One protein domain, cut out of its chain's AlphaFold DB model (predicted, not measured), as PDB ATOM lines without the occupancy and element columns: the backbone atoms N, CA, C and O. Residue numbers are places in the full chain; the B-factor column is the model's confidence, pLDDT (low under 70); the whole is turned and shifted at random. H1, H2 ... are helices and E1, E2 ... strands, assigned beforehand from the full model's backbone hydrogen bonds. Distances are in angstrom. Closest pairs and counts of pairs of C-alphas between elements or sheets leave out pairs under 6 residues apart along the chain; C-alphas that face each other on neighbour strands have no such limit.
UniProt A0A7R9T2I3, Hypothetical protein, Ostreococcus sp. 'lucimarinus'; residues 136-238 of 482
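Overview. This is residues 136 to 238 of the 482 residues of the protein "Hypothetical protein" of Ostreococcus sp. 'lucimarinus' (UniProt A0A7R9T2I3). H2 and H4 lie side by side as the core, with H5 packed on one side of the pair and residues 144 to 148 of H1 on the other; residues 136 to 142 stick out. A small hairpin, E1 and E2, extends past the start of H2, and short H3 folds back at its end. The printed part has 103 residues, in the order H1 E1 E2 H2 H3 H4 H5; the two-strand sheet E1 - E2 is antiparallel, and the class is mostly helix. It is compact, radius of gyration of the C-alphas 14.8 A, spanning 46 by 37 by 20 A.

Arrangement. Look first at the hairpin of E1, residues 157 to 159, and E2, residues 165 to 167: N 158 and O 166 are 3.0 A apart, within hydrogen-bond range. A tight link leads to the hub H2, residues 169 to 186. H4, residues 197 to 211, touches H2 at a shallow tilt of 27 degrees, opposite ways, closest C-alphas Tyr 173 and Leu 210, 5.3 A. H5, residues 229 to 237, touches H4 at C-alphas Phe 203 and Arg 230, 5.2 A. H1, residues 137 to 148, touches H2 with residues 146 to 147 alone, closest C-alphas Val 147 and Arg 176, 5.8 A. H1, H2 and H4 form an up and down bundle, each running against the one before. H3, residues 188 to 194, touches H2 only at the corner, C-alphas Arg 184 and Arg 191, 4.3 A. Every O i to N i+4 pair is within hydrogen-bond range in H1, H3, H4 and H5; in H2, 13 of 14.

Along the chain. Find C-alpha 137 at (150.901, 250.641, 233.192), where H1 begins its 15.6 A. E1 measures 6.8 A, E2 6.6 A, H2 25.6 A, H3 9.7 A, H4 20.4 A and H5 12.2 A, ending at C-alpha 237, (146.763, 228.730, 249.908).

Size, cuts and confidence. The C-alphas farthest apart, Lys 162 and Arg 192, are 46.0 A apart. The printed part has no cut; the link H4 to H5 is long. pLDDT is under 70 at residues 139, 147 to 148, 150 to 151 and 153 to 155.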
ATOM      1  N   PRO A 136     155.585 249.645 234.285       76.50
ATOM      2  CA  PRO A 136     154.753 250.124 233.191       76.50
ATOM      3  C   PRO A 136     153.258 249.815 233.414       76.50
ATOM      4  O   PRO A 136     152.915 248.704 233.831       76.50
ATOM      5  N   ASP A 137     152.372 250.755 233.071       70.38
ATOM      6  CA  ASP A 137     150.901 250.641 233.192       70.38
ATOM      7  C   ASP A 137     150.307 249.376 232.562       70.38
ATOM      8  O   ASP A 137     149.333 248.815 233.066       70.38
ATOM      9  N   ASP A 138     150.910 248.882 231.483       70.94
ATOM     10  CA  ASP A 138     150.523 247.638 230.816       70.94
ATOM     11  C   ASP A 138     150.726 246.408 231.715       70.94
ATOM     12  O   ASP A 138     149.865 245.525 231.804       70.94
ATOM     13  N   VAL A 139     151.844 246.375 232.437       68.38
ATOM     14  CA  VAL A 139     152.149 245.314 233.403       68.38
ATOM     15  C   VAL A 139     151.220 245.431 234.609       68.38
ATOM     16  O   VAL A 139     150.728 244.414 235.101       68.38
ATOM     17  N   TRP A 140     150.926 246.658 235.047       70.31
ATOM     18  CA  TRP A 140     150.001 246.914 236.151       70.31
ATOM     19  C   TRP A 140     148.593 246.432 235.872       70.31
ATOM     20  O   TRP A 140     148.035 245.665 236.658       70.31
ATOM     21  N   ARG A 141     148.042 246.847 234.731       71.81
ATOM     22  CA  ARG A 141     146.707 246.450 234.300       71.81
ATOM     23  C   ARG A 141     146.599 244.933 234.231       71.81
ATOM     24  O   ARG A 141     145.672 244.374 234.798       71.81
ATOM     25  N   THR A 142     147.613 244.273 233.676       72.38
ATOM     26  CA  THR A 142     147.647 242.812 233.568       72.38
ATOM     27  C   THR A 142     147.653 242.121 234.938       72.38
ATOM     28  O   THR A 142     146.978 241.112 235.121       72.38
ATOM     29  N   ILE A 143     148.399 242.632 235.926       73.19
ATOM     30  CA  ILE A 143     148.405 242.061 237.287       73.19
ATOM     31  C   ILE A 143     147.038 242.248 237.956       73.19
ATOM     32  O   ILE A 143     146.531 241.315 238.581       73.19
ATOM     33  N   CYS A 144     146.438 243.431 237.813       70.31
ATOM     34  CA  CYS A 144     145.105 243.716 238.336       70.31
ATOM     35  C   CYS A 144     144.042 242.830 237.679       70.31
ATOM     36  O   CYS A 144     143.295 242.181 238.402       70.31
ATOM     37  N   GLU A 145     144.022 242.714 236.353       72.12
ATOM     38  CA  GLU A 145     143.124 241.815 235.610       72.12
ATOM     39  C   GLU A 145     143.306 240.358 236.069       72.12
ATOM     40  O   GLU A 145     142.354 239.655 236.410       72.12
ATOM     41  N   LEU A 146     144.557 239.901 236.206       70.69
ATOM     42  CA  LEU A 146     144.852 238.534 236.635       70.69
ATOM     43  C   LEU A 146     144.301 238.220 238.037       70.69
ATOM     44  O   LEU A 146     143.911 237.083 238.288       70.69
ATOM     45  N   VAL A 147     144.297 239.175 238.965       68.56
ATOM     46  CA  VAL A 147     143.981 238.933 240.386       68.56
ATOM     47  C   VAL A 147     142.555 239.342 240.741       68.56
ATOM     48  O   VAL A 147     141.873 238.620 241.477       68.56
ATOM     49  N   CYS A 148     142.124 240.495 240.240       65.75
ATOM     50  CA  CYS A 148     140.914 241.194 240.653       65.75
ATOM     51  C   CYS A 148     139.702 240.861 239.781       65.75
ATOM     52  O   CYS A 148     138.583 240.984 240.290       65.75
ATOM     53  N   ASP A 149     139.894 240.408 238.537       70.75
ATOM     54  CA  ASP A 149     138.760 240.087 237.672       70.75
ATOM     55  C   ASP A 149     138.004 238.886 238.208       70.75
ATOM     56  O   ASP A 149     138.572 237.853 238.566       70.75
ATOM     57  N   VAL A 150     136.687 239.001 238.258       63.12
ATOM     58  CA  VAL A 150     135.825 237.891 238.650       63.12
ATOM     59  C   VAL A 150     135.942 236.808 237.579       63.12
ATOM     60  O   VAL A 150     136.024 237.111 236.395       63.12
ATOM     61  N   VAL A 151     135.969 235.536 237.983       67.44
ATOM     62  CA  VAL A 151     135.873 234.444 237.005       67.44
ATOM     63  C   VAL A 151     134.556 234.598 236.244       67.44
ATOM     64  O   VAL A 151     133.503 234.576 236.887       67.44
ATOM     65  N   ASP A 152     134.637 234.745 234.915       70.44
ATOM     66  CA  ASP A 152     133.478 234.819 234.014       70.44
ATOM     67  C   ASP A 152     132.434 233.771 234.410       70.44
ATOM     68  O   ASP A 152     132.798 232.611 234.630       70.44
ATOM     69  N   GLU A 153     131.155 234.157 234.499       63.25
ATOM     70  CA  GLU A 153     130.050 233.265 234.897       63.25
ATOM     71  C   GLU A 153     130.075 231.944 234.110       63.25
ATOM     72  O   GLU A 153     130.018 230.863 234.699       63.25
ATOM     73  N   ASP A 154     130.325 232.029 232.802       61.94
ATOM     74  CA  ASP A 154     130.389 230.886 231.883       61.94
ATOM     75  C   ASP A 154     131.604 229.972 232.115       61.94
ATOM     76  O   ASP A 154     131.622 228.813 231.700       61.94
ATOM     77  N   ARG A 155     132.640 230.472 232.797       67.81
ATOM     78  CA  ARG A 155     133.870 229.733 233.129       67.81
ATOM     79  C   ARG A 155     133.904 229.247 234.574       67.81
ATOM     80  O   ARG A 155     134.857 228.557 234.957       67.81
ATOM     81  N   LYS A 156     132.889 229.573 235.382       74.75
ATOM     82  CA  LYS A 156     132.806 229.145 236.787       74.75
ATOM     83  C   LYS A 156     132.660 227.642 236.925       74.75
ATOM     84  O   LYS A 156     133.207 227.073 237.868       74.75
ATOM     85  N   PHE A 157     131.970 227.000 235.988       79.62
ATOM     86  CA  PHE A 157     131.667 225.580 236.059       79.62
ATOM     87  C   PHE A 157     132.315 224.810 234.913       79.62
ATOM     88  O   PHE A 157     132.309 225.233 233.761       79.62
ATOM     89  N   THR A 158     132.844 223.631 235.223       80.62
ATOM     90  CA  THR A 158     133.193 222.626 234.208       80.62
ATOM     91  C   THR A 158     132.549 221.304 234.537       80.62
ATOM     92  O   THR A 158     132.451 220.949 235.706       80.62
ATOM     93  N   LYS A 159     132.169 220.543 233.512       84.25
ATOM     94  CA  LYS A 159     131.640 219.195 233.705       84.25
ATOM     95  C   LYS A 159     132.774 218.228 234.053       84.25
ATOM     96  O   LYS A 159     133.796 218.196 233.365       84.25
ATOM     97  N   ASN A 160     132.618 217.453 235.124       84.38
ATOM     98  CA  ASN A 160     133.516 216.334 235.410       84.38
ATOM     99  C   ASN A 160     133.234 215.152 234.461       84.38
ATOM    100  O   ASN A 160     132.358 215.216 233.600       84.38
ATOM    101  N   ARG A 161     133.962 214.038 234.625       80.44
ATOM    102  CA  ARG A 161     133.764 212.821 233.809       80.44
ATOM    103  C   ARG A 161     132.357 212.221 233.913       80.44
ATOM    104  O   ARG A 161     131.976 211.468 233.030       80.44
ATOM    105  N   LYS A 162     131.613 212.541 234.973       87.00
ATOM    106  CA  LYS A 162     130.227 212.112 235.199       87.00
ATOM    107  C   LYS A 162     129.201 213.123 234.669       87.00
ATOM    108  O   LYS A 162     128.010 212.934 234.861       87.00
ATOM    109  N   GLY A 163     129.648 214.209 234.031       83.94
ATOM    110  CA  GLY A 163     128.781 215.281 233.542       83.94
ATOM    111  C   GLY A 163     128.355 216.299 234.607       83.94
ATOM    112  O   GLY A 163     127.667 217.258 234.269       83.94
ATOM    113  N   GLU A 164     128.783 216.141 235.863       85.31
ATOM    114  CA  GLU A 164     128.397 217.021 236.973       85.31
ATOM    115  C   GLU A 164     129.161 218.349 236.901       85.31
ATOM    116  O   GLU A 164     130.370 218.371 236.640       85.31
ATOM    117  N   ALA A 165     128.474 219.460 237.168       82.19
ATOM    118  CA  ALA A 165     129.087 220.780 237.226       82.19
ATOM    119  C   ALA A 165     130.006 220.907 238.455       82.19
ATOM    120  O   ALA A 165     129.565 220.810 239.596       82.19
ATOM    121  N   VAL A 166     131.292 221.154 238.217       82.81
ATOM    122  CA  VAL A 166     132.310 221.401 239.244       82.81
ATOM    123  C   VAL A 166     132.697 222.870 239.222       82.81
ATOM    124  O   VAL A 166     133.140 223.382 238.191       82.81
ATOM    125  N   ASP A 167     132.571 223.523 240.374       83.69
ATOM    126  CA  ASP A 167     133.002 224.903 240.581       83.69
ATOM    127  C   ASP A 167     134.538 225.016 240.525       83.69
ATOM    128  O   ASP A 167     135.267 224.412 241.322       83.69
ATOM    129  N   ARG A 168     135.047 225.798 239.570       85.44
ATOM    130  CA  ARG A 168     136.482 226.046 239.369       85.44
ATOM    131  C   ARG A 168     137.004 227.269 240.102       85.44
ATOM    132  O   ARG A 168     138.225 227.438 240.140       85.44
ATOM    133  N   ARG A 169     136.145 228.098 240.708       86.62
ATOM    134  CA  ARG A 169     136.553 229.352 241.369       86.62
ATOM    135  C   ARG A 169     137.679 229.120 242.366       86.62
ATOM    136  O   ARG A 169     138.697 229.799 242.311       86.62
ATOM    137  N   LYS A 170     137.566 228.073 243.188       86.94
ATOM    138  CA  LYS A 170     138.609 227.666 244.141       86.94
ATOM    139  C   LYS A 170     139.970 227.432 243.483       86.94
ATOM    140  O   LYS A 170     140.986 227.874 244.012       86.94
ATOM    141  N   VAL A 171     140.005 226.719 242.358       86.06
ATOM    142  CA  VAL A 171     141.257 226.396 241.653       86.06
ATOM    143  C   VAL A 171     141.851 227.655 241.033       86.06
ATOM    144  O   VAL A 171     143.046 227.902 241.177       86.06
ATOM    145  N   VAL A 172     141.012 228.471 240.392       86.62
ATOM    146  CA  VAL A 172     141.437 229.701 239.716       86.62
ATOM    147  C   VAL A 172     141.950 230.733 240.718       86.62
ATOM    148  O   VAL A 172     143.075 231.211 240.580       86.62
ATOM    149  N   TYR A 173     141.184 231.040 241.767       89.31
ATOM    150  CA  TYR A 173     141.588 232.011 242.788       89.31
ATOM    151  C   TYR A 173     142.840 231.573 243.543       89.31
ATOM    152  O   TYR A 173     143.727 232.393 243.786       89.31
ATOM    153  N   LYS A 174     142.972 230.273 243.839       89.94
ATOM    154  CA  LYS A 174     144.197 229.735 244.431       89.94
ATOM    155  C   LYS A 174     145.398 229.926 243.500       89.94
ATOM    156  O   LYS A 174     146.406 230.464 243.944       89.94
ATOM    157  N   ALA A 175     145.283 229.555 242.224       87.31
ATOM    158  CA  ALA A 175     146.373 229.707 241.258       87.31
ATOM    159  C   ALA A 175     146.802 231.176 241.080       87.31
ATOM    160  O   ALA A 175     147.993 231.472 240.979       87.31
ATOM    161  N   ARG A 176     145.854 232.119 241.096       88.75
ATOM    162  CA  ARG A 176     146.137 233.563 241.007       88.75
ATOM    163  C   ARG A 176     146.933 234.074 242.204       88.75
ATOM    164  O   ARG A 176     147.966 234.717 242.023       88.75
ATOM    165  N   LEU A 177     146.509 233.738 243.423       89.88
ATOM    166  CA  LEU A 177     147.258 234.096 244.626       89.88
ATOM    167  C   LEU A 177     148.641 233.405 244.680       89.88
ATOM    168  O   LEU A 177     149.617 234.017 245.126       89.88
ATOM    169  N   GLU A 178     148.755 232.158 244.208       89.75
ATOM    170  CA  GLU A 178     150.042 231.453 244.106       89.75
ATOM    171  C   GLU A 178     150.973 232.178 243.131       89.75
ATOM    172  O   GLU A 178     152.158 232.359 243.420       89.75
ATOM    173  N   THR A 179     150.419 232.666 242.021       87.62
ATOM    174  CA  THR A 179     151.151 233.457 241.031       87.62
ATOM    175  C   THR A 179     151.650 234.765 241.644       87.62
ATOM    176  O   THR A 179     152.829 235.071 241.501       87.62
ATOM    177  N   LEU A 180     150.830 235.492 242.413       89.00
ATOM    178  CA  LEU A 180     151.281 236.684 243.150       89.00
ATOM    179  C   LEU A 180     152.439 236.380 244.109       89.00
ATOM    180  O   LEU A 180     153.444 237.096 244.146       89.00
ATOM    181  N   CYS A 181     152.334 235.286 244.866       89.12
ATOM    182  CA  CYS A 181     153.419 234.843 245.741       89.12
ATOM    183  C   CYS A 181     154.694 234.494 244.961       89.12
ATOM    184  O   CYS A 181     155.796 234.782 245.437       89.12
ATOM    185  N   ALA A 182     154.564 233.890 243.780       88.56
ATOM    186  CA  ALA A 182     155.688 233.568 242.910       88.56
ATOM    187  C   ALA A 182     156.328 234.830 242.310       88.56
ATOM    188  O   ALA A 182     157.544 234.984 242.409       88.56
ATOM    189  N   MET A 183     155.533 235.770 241.783       85.81
ATOM    190  CA  MET A 183     156.002 237.053 241.231       85.81
ATOM    191  C   MET A 183     156.841 237.844 242.241       85.81
ATOM    192  O   MET A 183     157.903 238.375 241.917       85.81
ATOM    193  N   ARG A 184     156.422 237.849 243.510       87.69
ATOM    194  CA  ARG A 184     157.168 238.479 244.611       87.69
ATOM    195  C   ARG A 184     158.569 237.882 244.816       87.69
ATOM    196  O   ARG A 184     159.462 238.536 245.361       87.69
ATOM    197  N   ARG A 185     158.781 236.622 244.429       86.94
ATOM    198  CA  ARG A 185     160.068 235.928 244.580       86.94
ATOM    199  C   ARG A 185     160.988 236.132 243.380       86.94
ATOM    200  O   ARG A 185     162.197 236.159 243.591       86.94
ATOM    201  N   THR A 186     160.445 236.310 242.177       83.25
ATOM    202  CA  THR A 186     161.210 236.281 240.919       83.25
ATOM    203  C   THR A 186     161.948 237.575 240.590       83.25
ATOM    204  O   THR A 186     162.991 237.511 239.948       83.25
ATOM    205  N   ASN A 187     161.451 238.740 241.015       83.69
ATOM    206  CA  ASN A 187     162.034 240.034 240.649       83.69
ATOM    207  C   ASN A 187     162.028 241.014 241.837       83.69
ATOM    208  O   ASN A 187     161.071 241.061 242.607       83.69
ATOM    209  N   GLU A 188     163.100 241.796 242.000       85.81
ATOM    210  CA  GLU A 188     163.243 242.735 243.120       85.81
ATOM    211  C   GLU A 188     162.264 243.917 243.050       85.81
ATOM    212  O   GLU A 188     161.695 244.284 244.076       85.81
ATOM    213  N   GLN A 189     162.010 244.474 241.864       84.00
ATOM    214  CA  GLN A 189     161.013 245.532 241.670       84.00
ATOM    215  C   GLN A 189     159.613 245.014 242.011       84.00
ATOM    216  O   GLN A 189     158.931 245.612 242.838       84.00
ATOM    217  N   LEU A 190     159.233 243.838 241.486       82.88
ATOM    218  CA  LEU A 190     157.963 243.186 241.845       82.88
ATOM    219  C   LEU A 190     157.881 242.888 243.344       82.88
ATOM    220  O   LEU A 190     156.821 243.023 243.942       82.88
ATOM    221  N   ARG A 191     158.991 242.510 243.982       88.69
ATOM    222  CA  ARG A 191     159.030 242.294 245.431       88.69
ATOM    223  C   ARG A 191     158.779 243.578 246.213       88.69
ATOM    224  O   ARG A 191     158.038 243.524 247.188       88.69
ATOM    225  N   ARG A 192     159.397 244.699 245.823       85.25
ATOM    226  CA  ARG A 192     159.196 246.009 246.471       85.25
ATOM    227  C   ARG A 192     157.740 246.441 246.350       85.25
ATOM    228  O   ARG A 192     157.097 246.699 247.360       85.25
ATOM    229  N   VAL A 193     157.208 246.378 245.136       84.50
ATOM    230  CA  VAL A 193     155.803 246.641 244.819       84.50
ATOM    231  C   VAL A 193     154.854 245.766 245.638       84.50
ATOM    232  O   VAL A 193     153.971 246.276 246.317       84.50
ATOM    233  N   LEU A 194     155.041 244.446 245.624       87.19
ATOM    234  CA  LEU A 194     154.137 243.510 246.300       87.19
ATOM    235  C   LEU A 194     154.311 243.499 247.829       87.19
ATOM    236  O   LEU A 194     153.526 242.860 248.522       87.19
ATOM    237  N   ASN A 195     155.333 244.181 248.354       87.75
ATOM    238  CA  ASN A 195     155.497 244.462 249.780       87.75
ATOM    239  C   ASN A 195     154.958 245.851 250.182       87.75
ATOM    240  O   ASN A 195     154.975 246.156 251.373       87.75
ATOM    241  N   SER A 196     154.532 246.684 249.228       84.06
ATOM    242  CA  SER A 196     153.928 247.996 249.490       84.06
ATOM    243  C   SER A 196     152.446 247.878 249.874       84.06
ATOM    244  O   SER A 196     151.851 246.802 249.758       84.06
ATOM    245  N   ASP A 197     151.830 249.000 250.255       79.00
ATOM    246  CA  ASP A 197     150.390 249.102 250.538       79.00
ATOM    247  C   ASP A 197     149.531 248.592 249.366       79.00
ATOM    248  O   ASP A 197     148.514 247.928 249.564       79.00
ATOM    249  N   PHE A 198     149.969 248.828 248.125       81.25
ATOM    250  CA  PHE A 198     149.293 248.313 246.936       81.25
ATOM    251  C   PHE A 198     149.337 246.780 246.862       81.25
ATOM    252  O   PHE A 198     148.329 246.127 246.591       81.25
ATOM    253  N   GLY A 199     150.498 246.188 247.153       85.94
ATOM    254  CA  GLY A 199     150.642 244.737 247.244       85.94
ATOM    255  C   GLY A 199     149.699 244.135 248.284       85.94
ATOM    256  O   GLY A 199     149.059 243.115 248.025       85.94
ATOM    257  N   GLU A 200     149.553 244.795 249.433       87.88
ATOM    258  CA  GLU A 200     148.604 244.387 250.471       87.88
ATOM    259  C   GLU A 200     147.149 244.429 249.993       87.88
ATOM    260  O   GLU A 200     146.406 243.490 250.278       87.88
ATOM    261  N   LEU A 201     146.753 245.435 249.206       83.38
ATOM    262  CA  LEU A 201     145.423 245.485 248.585       83.38
ATOM    263  C   LEU A 201     145.199 244.324 247.604       83.38
ATOM    264  O   LEU A 201     144.144 243.690 247.643       83.38
ATOM    265  N   LEU A 202     146.192 243.989 246.773       86.75
ATOM    266  CA  LEU A 202     146.103 242.839 245.862       86.75
ATOM    267  C   LEU A 202     145.962 241.515 246.622       86.75
ATOM    268  O   LEU A 202     145.123 240.680 246.273       86.75
ATOM    269  N   PHE A 203     146.750 241.315 247.681       91.00
ATOM    270  CA  PHE A 203     146.649 240.117 248.513       91.00
ATOM    271  C   PHE A 203     145.337 240.056 249.293       91.00
ATOM    272  O   PHE A 203     144.771 238.969 249.396       91.00
ATOM    273  N   ARG A 204     144.831 241.191 249.794       89.75
ATOM    274  CA  ARG A 204     143.501 241.288 250.414       89.75
ATOM    275  C   ARG A 204     142.432 240.849 249.426       89.75
ATOM    276  O   ARG A 204     141.649 239.959 249.736       89.75
ATOM    277  N   ARG A 205     142.457 241.390 248.207       85.19
ATOM    278  CA  ARG A 205     141.459 241.068 247.185       85.19
ATOM    279  C   ARG A 205     141.503 239.602 246.771       85.19
ATOM    280  O   ARG A 205     140.473 238.938 246.706       85.19
ATOM    281  N   GLY A 206     142.701 239.075 246.525       88.06
ATOM    282  CA  GLY A 206     142.869 237.659 246.219       88.06
ATOM    283  C   GLY A 206     142.443 236.758 247.385       88.06
ATOM    284  O   GLY A 206     141.849 235.705 247.148       88.06
ATOM    285  N   PHE A 207     142.701 237.174 248.632       91.25
ATOM    286  CA  PHE A 207     142.235 236.476 249.831       91.25
ATOM    287  C   PHE A 207     140.712 236.454 249.910       91.25
ATOM    288  O   PHE A 207     140.166 235.380 250.114       91.25
ATOM    289  N   GLU A 208     140.037 237.593 249.736       88.88
ATOM    290  CA  GLU A 208     138.570 237.695 249.755       88.88
ATOM    291  C   GLU A 208     137.954 236.745 248.718       88.88
ATOM    292  O   GLU A 208     137.163 235.874 249.077       88.88
ATOM    293  N   ASN A 209     138.428 236.810 247.469       87.19
ATOM    294  CA  ASN A 209     137.968 235.942 246.383       87.19
ATOM    295  C   ASN A 209     138.118 234.446 246.726       87.19
ATOM    296  O   ASN A 209     137.204 233.649 246.518       87.19
ATOM    297  N   LEU A 210     139.282 234.037 247.247       88.00
ATOM    298  CA  LEU A 210     139.516 232.640 247.619       88.00
ATOM    299  C   LEU A 210     138.763 232.246 248.904       88.00
ATOM    300  O   LEU A 210     138.347 231.096 249.047       88.00
ATOM    301  N   GLY A 211     138.597 233.183 249.833       86.06
ATOM    302  CA  GLY A 211     137.935 233.001 251.117       86.06
ATOM    303  C   GLY A 211     136.437 232.757 250.983       86.06
ATOM    304  O   GLY A 211     135.915 231.936 251.731       86.06
ATOM    305  N   GLU A 212     135.784 233.365 249.987       84.31
ATOM    306  CA  GLU A 212     134.376 233.110 249.632       84.31
ATOM    307  C   GLU A 212     134.096 231.637 249.296       84.31
ATOM    308  O   GLU A 212     132.989 231.146 249.498       84.31
ATOM    309  N   VAL A 213     135.093 230.920 248.769       84.50
ATOM    310  CA  VAL A 213     134.951 229.530 248.298       84.50
ATOM    311  C   VAL A 213     135.691 228.515 249.174       84.50
ATOM    312  O   VAL A 213     135.715 227.321 248.861       84.50
ATOM    313  N   LEU A 214     136.324 228.964 250.262       84.62
ATOM    314  CA  LEU A 214     137.068 228.116 251.188       84.62
ATOM    315  C   LEU A 214     136.604 228.316 252.627       84.62
ATOM    316  O   LEU A 214     136.853 229.353 253.223       84.62
ATOM    317  N   GLU A 215     136.145 227.237 253.259       81.62
ATOM    318  CA  GLU A 215     135.861 227.190 254.704       81.62
ATOM    319  C   GLU A 215     137.085 227.499 255.586       81.62
ATOM    320  O   GLU A 215     136.978 227.743 256.785       81.62
ATOM    321  N   THR A 216     138.294 227.439 255.030       80.94
ATOM    322  CA  THR A 216     139.527 227.695 255.781       80.94
ATOM    323  C   THR A 216     139.735 229.173 256.108       80.94
ATOM    324  O   THR A 216     140.642 229.478 256.875       80.94
ATOM    325  N   SER A 217     138.926 230.072 255.536       84.12
ATOM    326  CA  SER A 217     138.885 231.501 255.874       84.12
ATOM    327  C   SER A 217     138.111 231.789 257.170       84.12
ATOM    328  O   SER A 217     138.319 232.845 257.763       84.12
ATOM    329  N   HIS A 218     137.271 230.860 257.647       83.56
ATOM    330  CA  HIS A 218     136.554 231.016 258.916       83.56
ATOM    331  C   HIS A 218     137.539 231.198 260.079       83.56
ATOM    332  O   HIS A 218     138.503 230.437 260.204       83.56
ATOM    333  N   GLY A 219     137.286 232.198 260.927       83.12
ATOM    334  CA  GLY A 219     138.159 232.570 262.040       83.12
ATOM    335  C   GLY A 219     139.278 233.550 261.669       83.12
ATOM    336  O   GLY A 219     140.149 233.806 262.489       83.12
ATOM    337  N   VAL A 220     139.328 234.090 260.444       89.94
ATOM    338  CA  VAL A 220     140.350 235.095 260.081       89.94
ATOM    339  C   VAL A 220     140.208 236.408 260.863       89.94
ATOM    340  O   VAL A 220     141.169 237.167 260.982       89.94
ATOM    341  N   ASP A 221     139.021 236.670 261.398       87.00
ATOM    342  CA  ASP A 221     138.689 237.780 262.291       87.00
ATOM    343  C   ASP A 221     139.480 237.731 263.604       87.00
ATOM    344  O   ASP A 221     139.853 238.782 264.115       87.00
ATOM    345  N   VAL A 222     139.843 236.535 264.081       88.50
ATOM    346  CA  VAL A 222     140.710 236.373 265.261       88.50
ATOM    347  C   VAL A 222     142.206 236.376 264.923       88.50
ATOM    348  O   VAL A 222     143.039 236.102 265.785       88.50
ATOM    349  N   ALA A 223     142.590 236.656 263.672       90.19
ATOM    350  CA  ALA A 223     143.999 236.771 263.306       90.19
ATOM    351  C   ALA A 223     144.650 238.020 263.933       90.19
ATOM    352  O   ALA A 223     143.984 239.049 264.054       90.19
ATOM    353  N   PRO A 224     145.964 237.999 264.245       88.19
ATOM    354  CA  PRO A 224     146.655 239.162 264.788       88.19
ATOM    355  C   PRO A 224     146.427 240.402 263.924       88.19
ATOM    356  O   PRO A 224     146.613 240.352 262.707       88.19
ATOM    357  N   MET A 225     146.069 241.531 264.539       79.31
ATOM    358  CA  MET A 225     145.712 242.757 263.809       79.31
ATOM    359  C   MET A 225     146.828 243.243 262.872       79.31
ATOM    360  O   MET A 225     146.566 243.662 261.750       79.31
ATOM    361  N   GLY A 226     148.091 243.122 263.295       83.00
ATOM    362  CA  GLY A 226     149.262 243.470 262.479       83.00
ATOM    363  C   GLY A 226     149.610 242.448 261.390       83.00
ATOM    364  O   GLY A 226     150.624 242.593 260.702       83.00
ATOM    365  N   MET A 227     148.826 241.378 261.236       89.38
ATOM    366  CA  MET A 227     149.086 240.350 260.240       89.38
ATOM    367  C   MET A 227     148.734 240.859 258.844       89.38
ATOM    368  O   MET A 227     147.568 240.946 258.466       89.38
ATOM    369  N   ALA A 228     149.775 241.112 258.055       91.06
ATOM    370  CA  ALA A 228     149.660 241.483 256.651       91.06
ATOM    371  C   ALA A 228     148.777 240.496 255.855       91.06
ATOM    372  O   ALA A 228     148.873 239.272 256.024       91.06
ATOM    373  N   TRP A 229     147.972 241.015 254.929       92.50
ATOM    374  CA  TRP A 229     147.103 240.239 254.044       92.50
ATOM    375  C   TRP A 229     147.887 239.241 253.206       92.50
ATOM    376  O   TRP A 229     147.429 238.116 253.016       92.50
ATOM    377  N   ARG A 230     149.113 239.578 252.795       92.12
ATOM    378  CA  ARG A 230     150.010 238.618 252.128       92.12
ATOM    379  C   ARG A 230     150.275 237.365 252.970       92.12
ATOM    380  O   ARG A 230     150.377 236.268 252.424       92.12
ATOM    381  N   HIS A 231     150.381 237.503 254.295       92.69
ATOM    382  CA  HIS A 231     150.582 236.366 255.193       92.69
ATOM    383  C   HIS A 231     149.284 235.575 255.356       92.69
ATOM    384  O   HIS A 231     149.321 234.348 255.282       92.69
ATOM    385  N   LYS A 232     148.138 236.258 255.486       94.44
ATOM    386  CA  LYS A 232     146.817 235.608 255.528       94.44
ATOM    387  C   LYS A 232     146.543 234.804 254.249       94.44
ATOM    388  O   LYS A 232     146.178 233.633 254.320       94.44
ATOM    389  N   ALA A 233     146.814 235.387 253.082       92.56
ATOM    390  CA  ALA A 233     146.715 234.730 251.779       92.56
ATOM    391  C   ALA A 233     147.651 233.525 251.669       92.56
ATOM    392  O   ALA A 233     147.239 232.453 251.225       92.56
ATOM    393  N   TRP A 234     148.899 233.664 252.122       92.69
ATOM    394  CA  TRP A 234     149.848 232.556 252.129       92.69
ATOM    395  C   TRP A 234     149.384 231.393 253.012       92.69
ATOM    396  O   TRP A 234     149.434 230.239 252.574       92.69
ATOM    397  N   LEU A 235     148.857 231.673 254.209       93.25
ATOM    398  CA  LEU A 235     148.239 230.648 255.049       93.25
ATOM    399  C   LEU A 235     147.067 229.977 254.345       93.25
ATOM    400  O   LEU A 235     146.961 228.759 254.411       93.25
ATOM    401  N   LEU A 236     146.209 230.736 253.663       90.06
ATOM    402  CA  LEU A 236     145.014 230.209 253.007       90.06
ATOM    403  C   LEU A 236     145.342 229.242 251.856       90.06
ATOM    404  O   LEU A 236     144.679 228.219 251.698       90.06
ATOM    405  N   MET A 237     146.379 229.540 251.071       89.62
ATOM    406  CA  MET A 237     146.763 228.730 249.908       89.62
ATOM    407  C   MET A 237     147.581 227.487 250.242       89.62
ATOM    408  O   MET A 237     147.504 226.476 249.532       89.62
ATOM    409  N   THR A 238     148.419 227.592 251.271       88.50
ATOM    410  CA  THR A 238     149.362 226.537 251.633       88.50
ATOM    411  C   THR A 238     148.652 225.389 252.327       88.50
ATOM    412  O   THR A 238     147.621 225.550 252.981       88.50
TER     413      THR A 238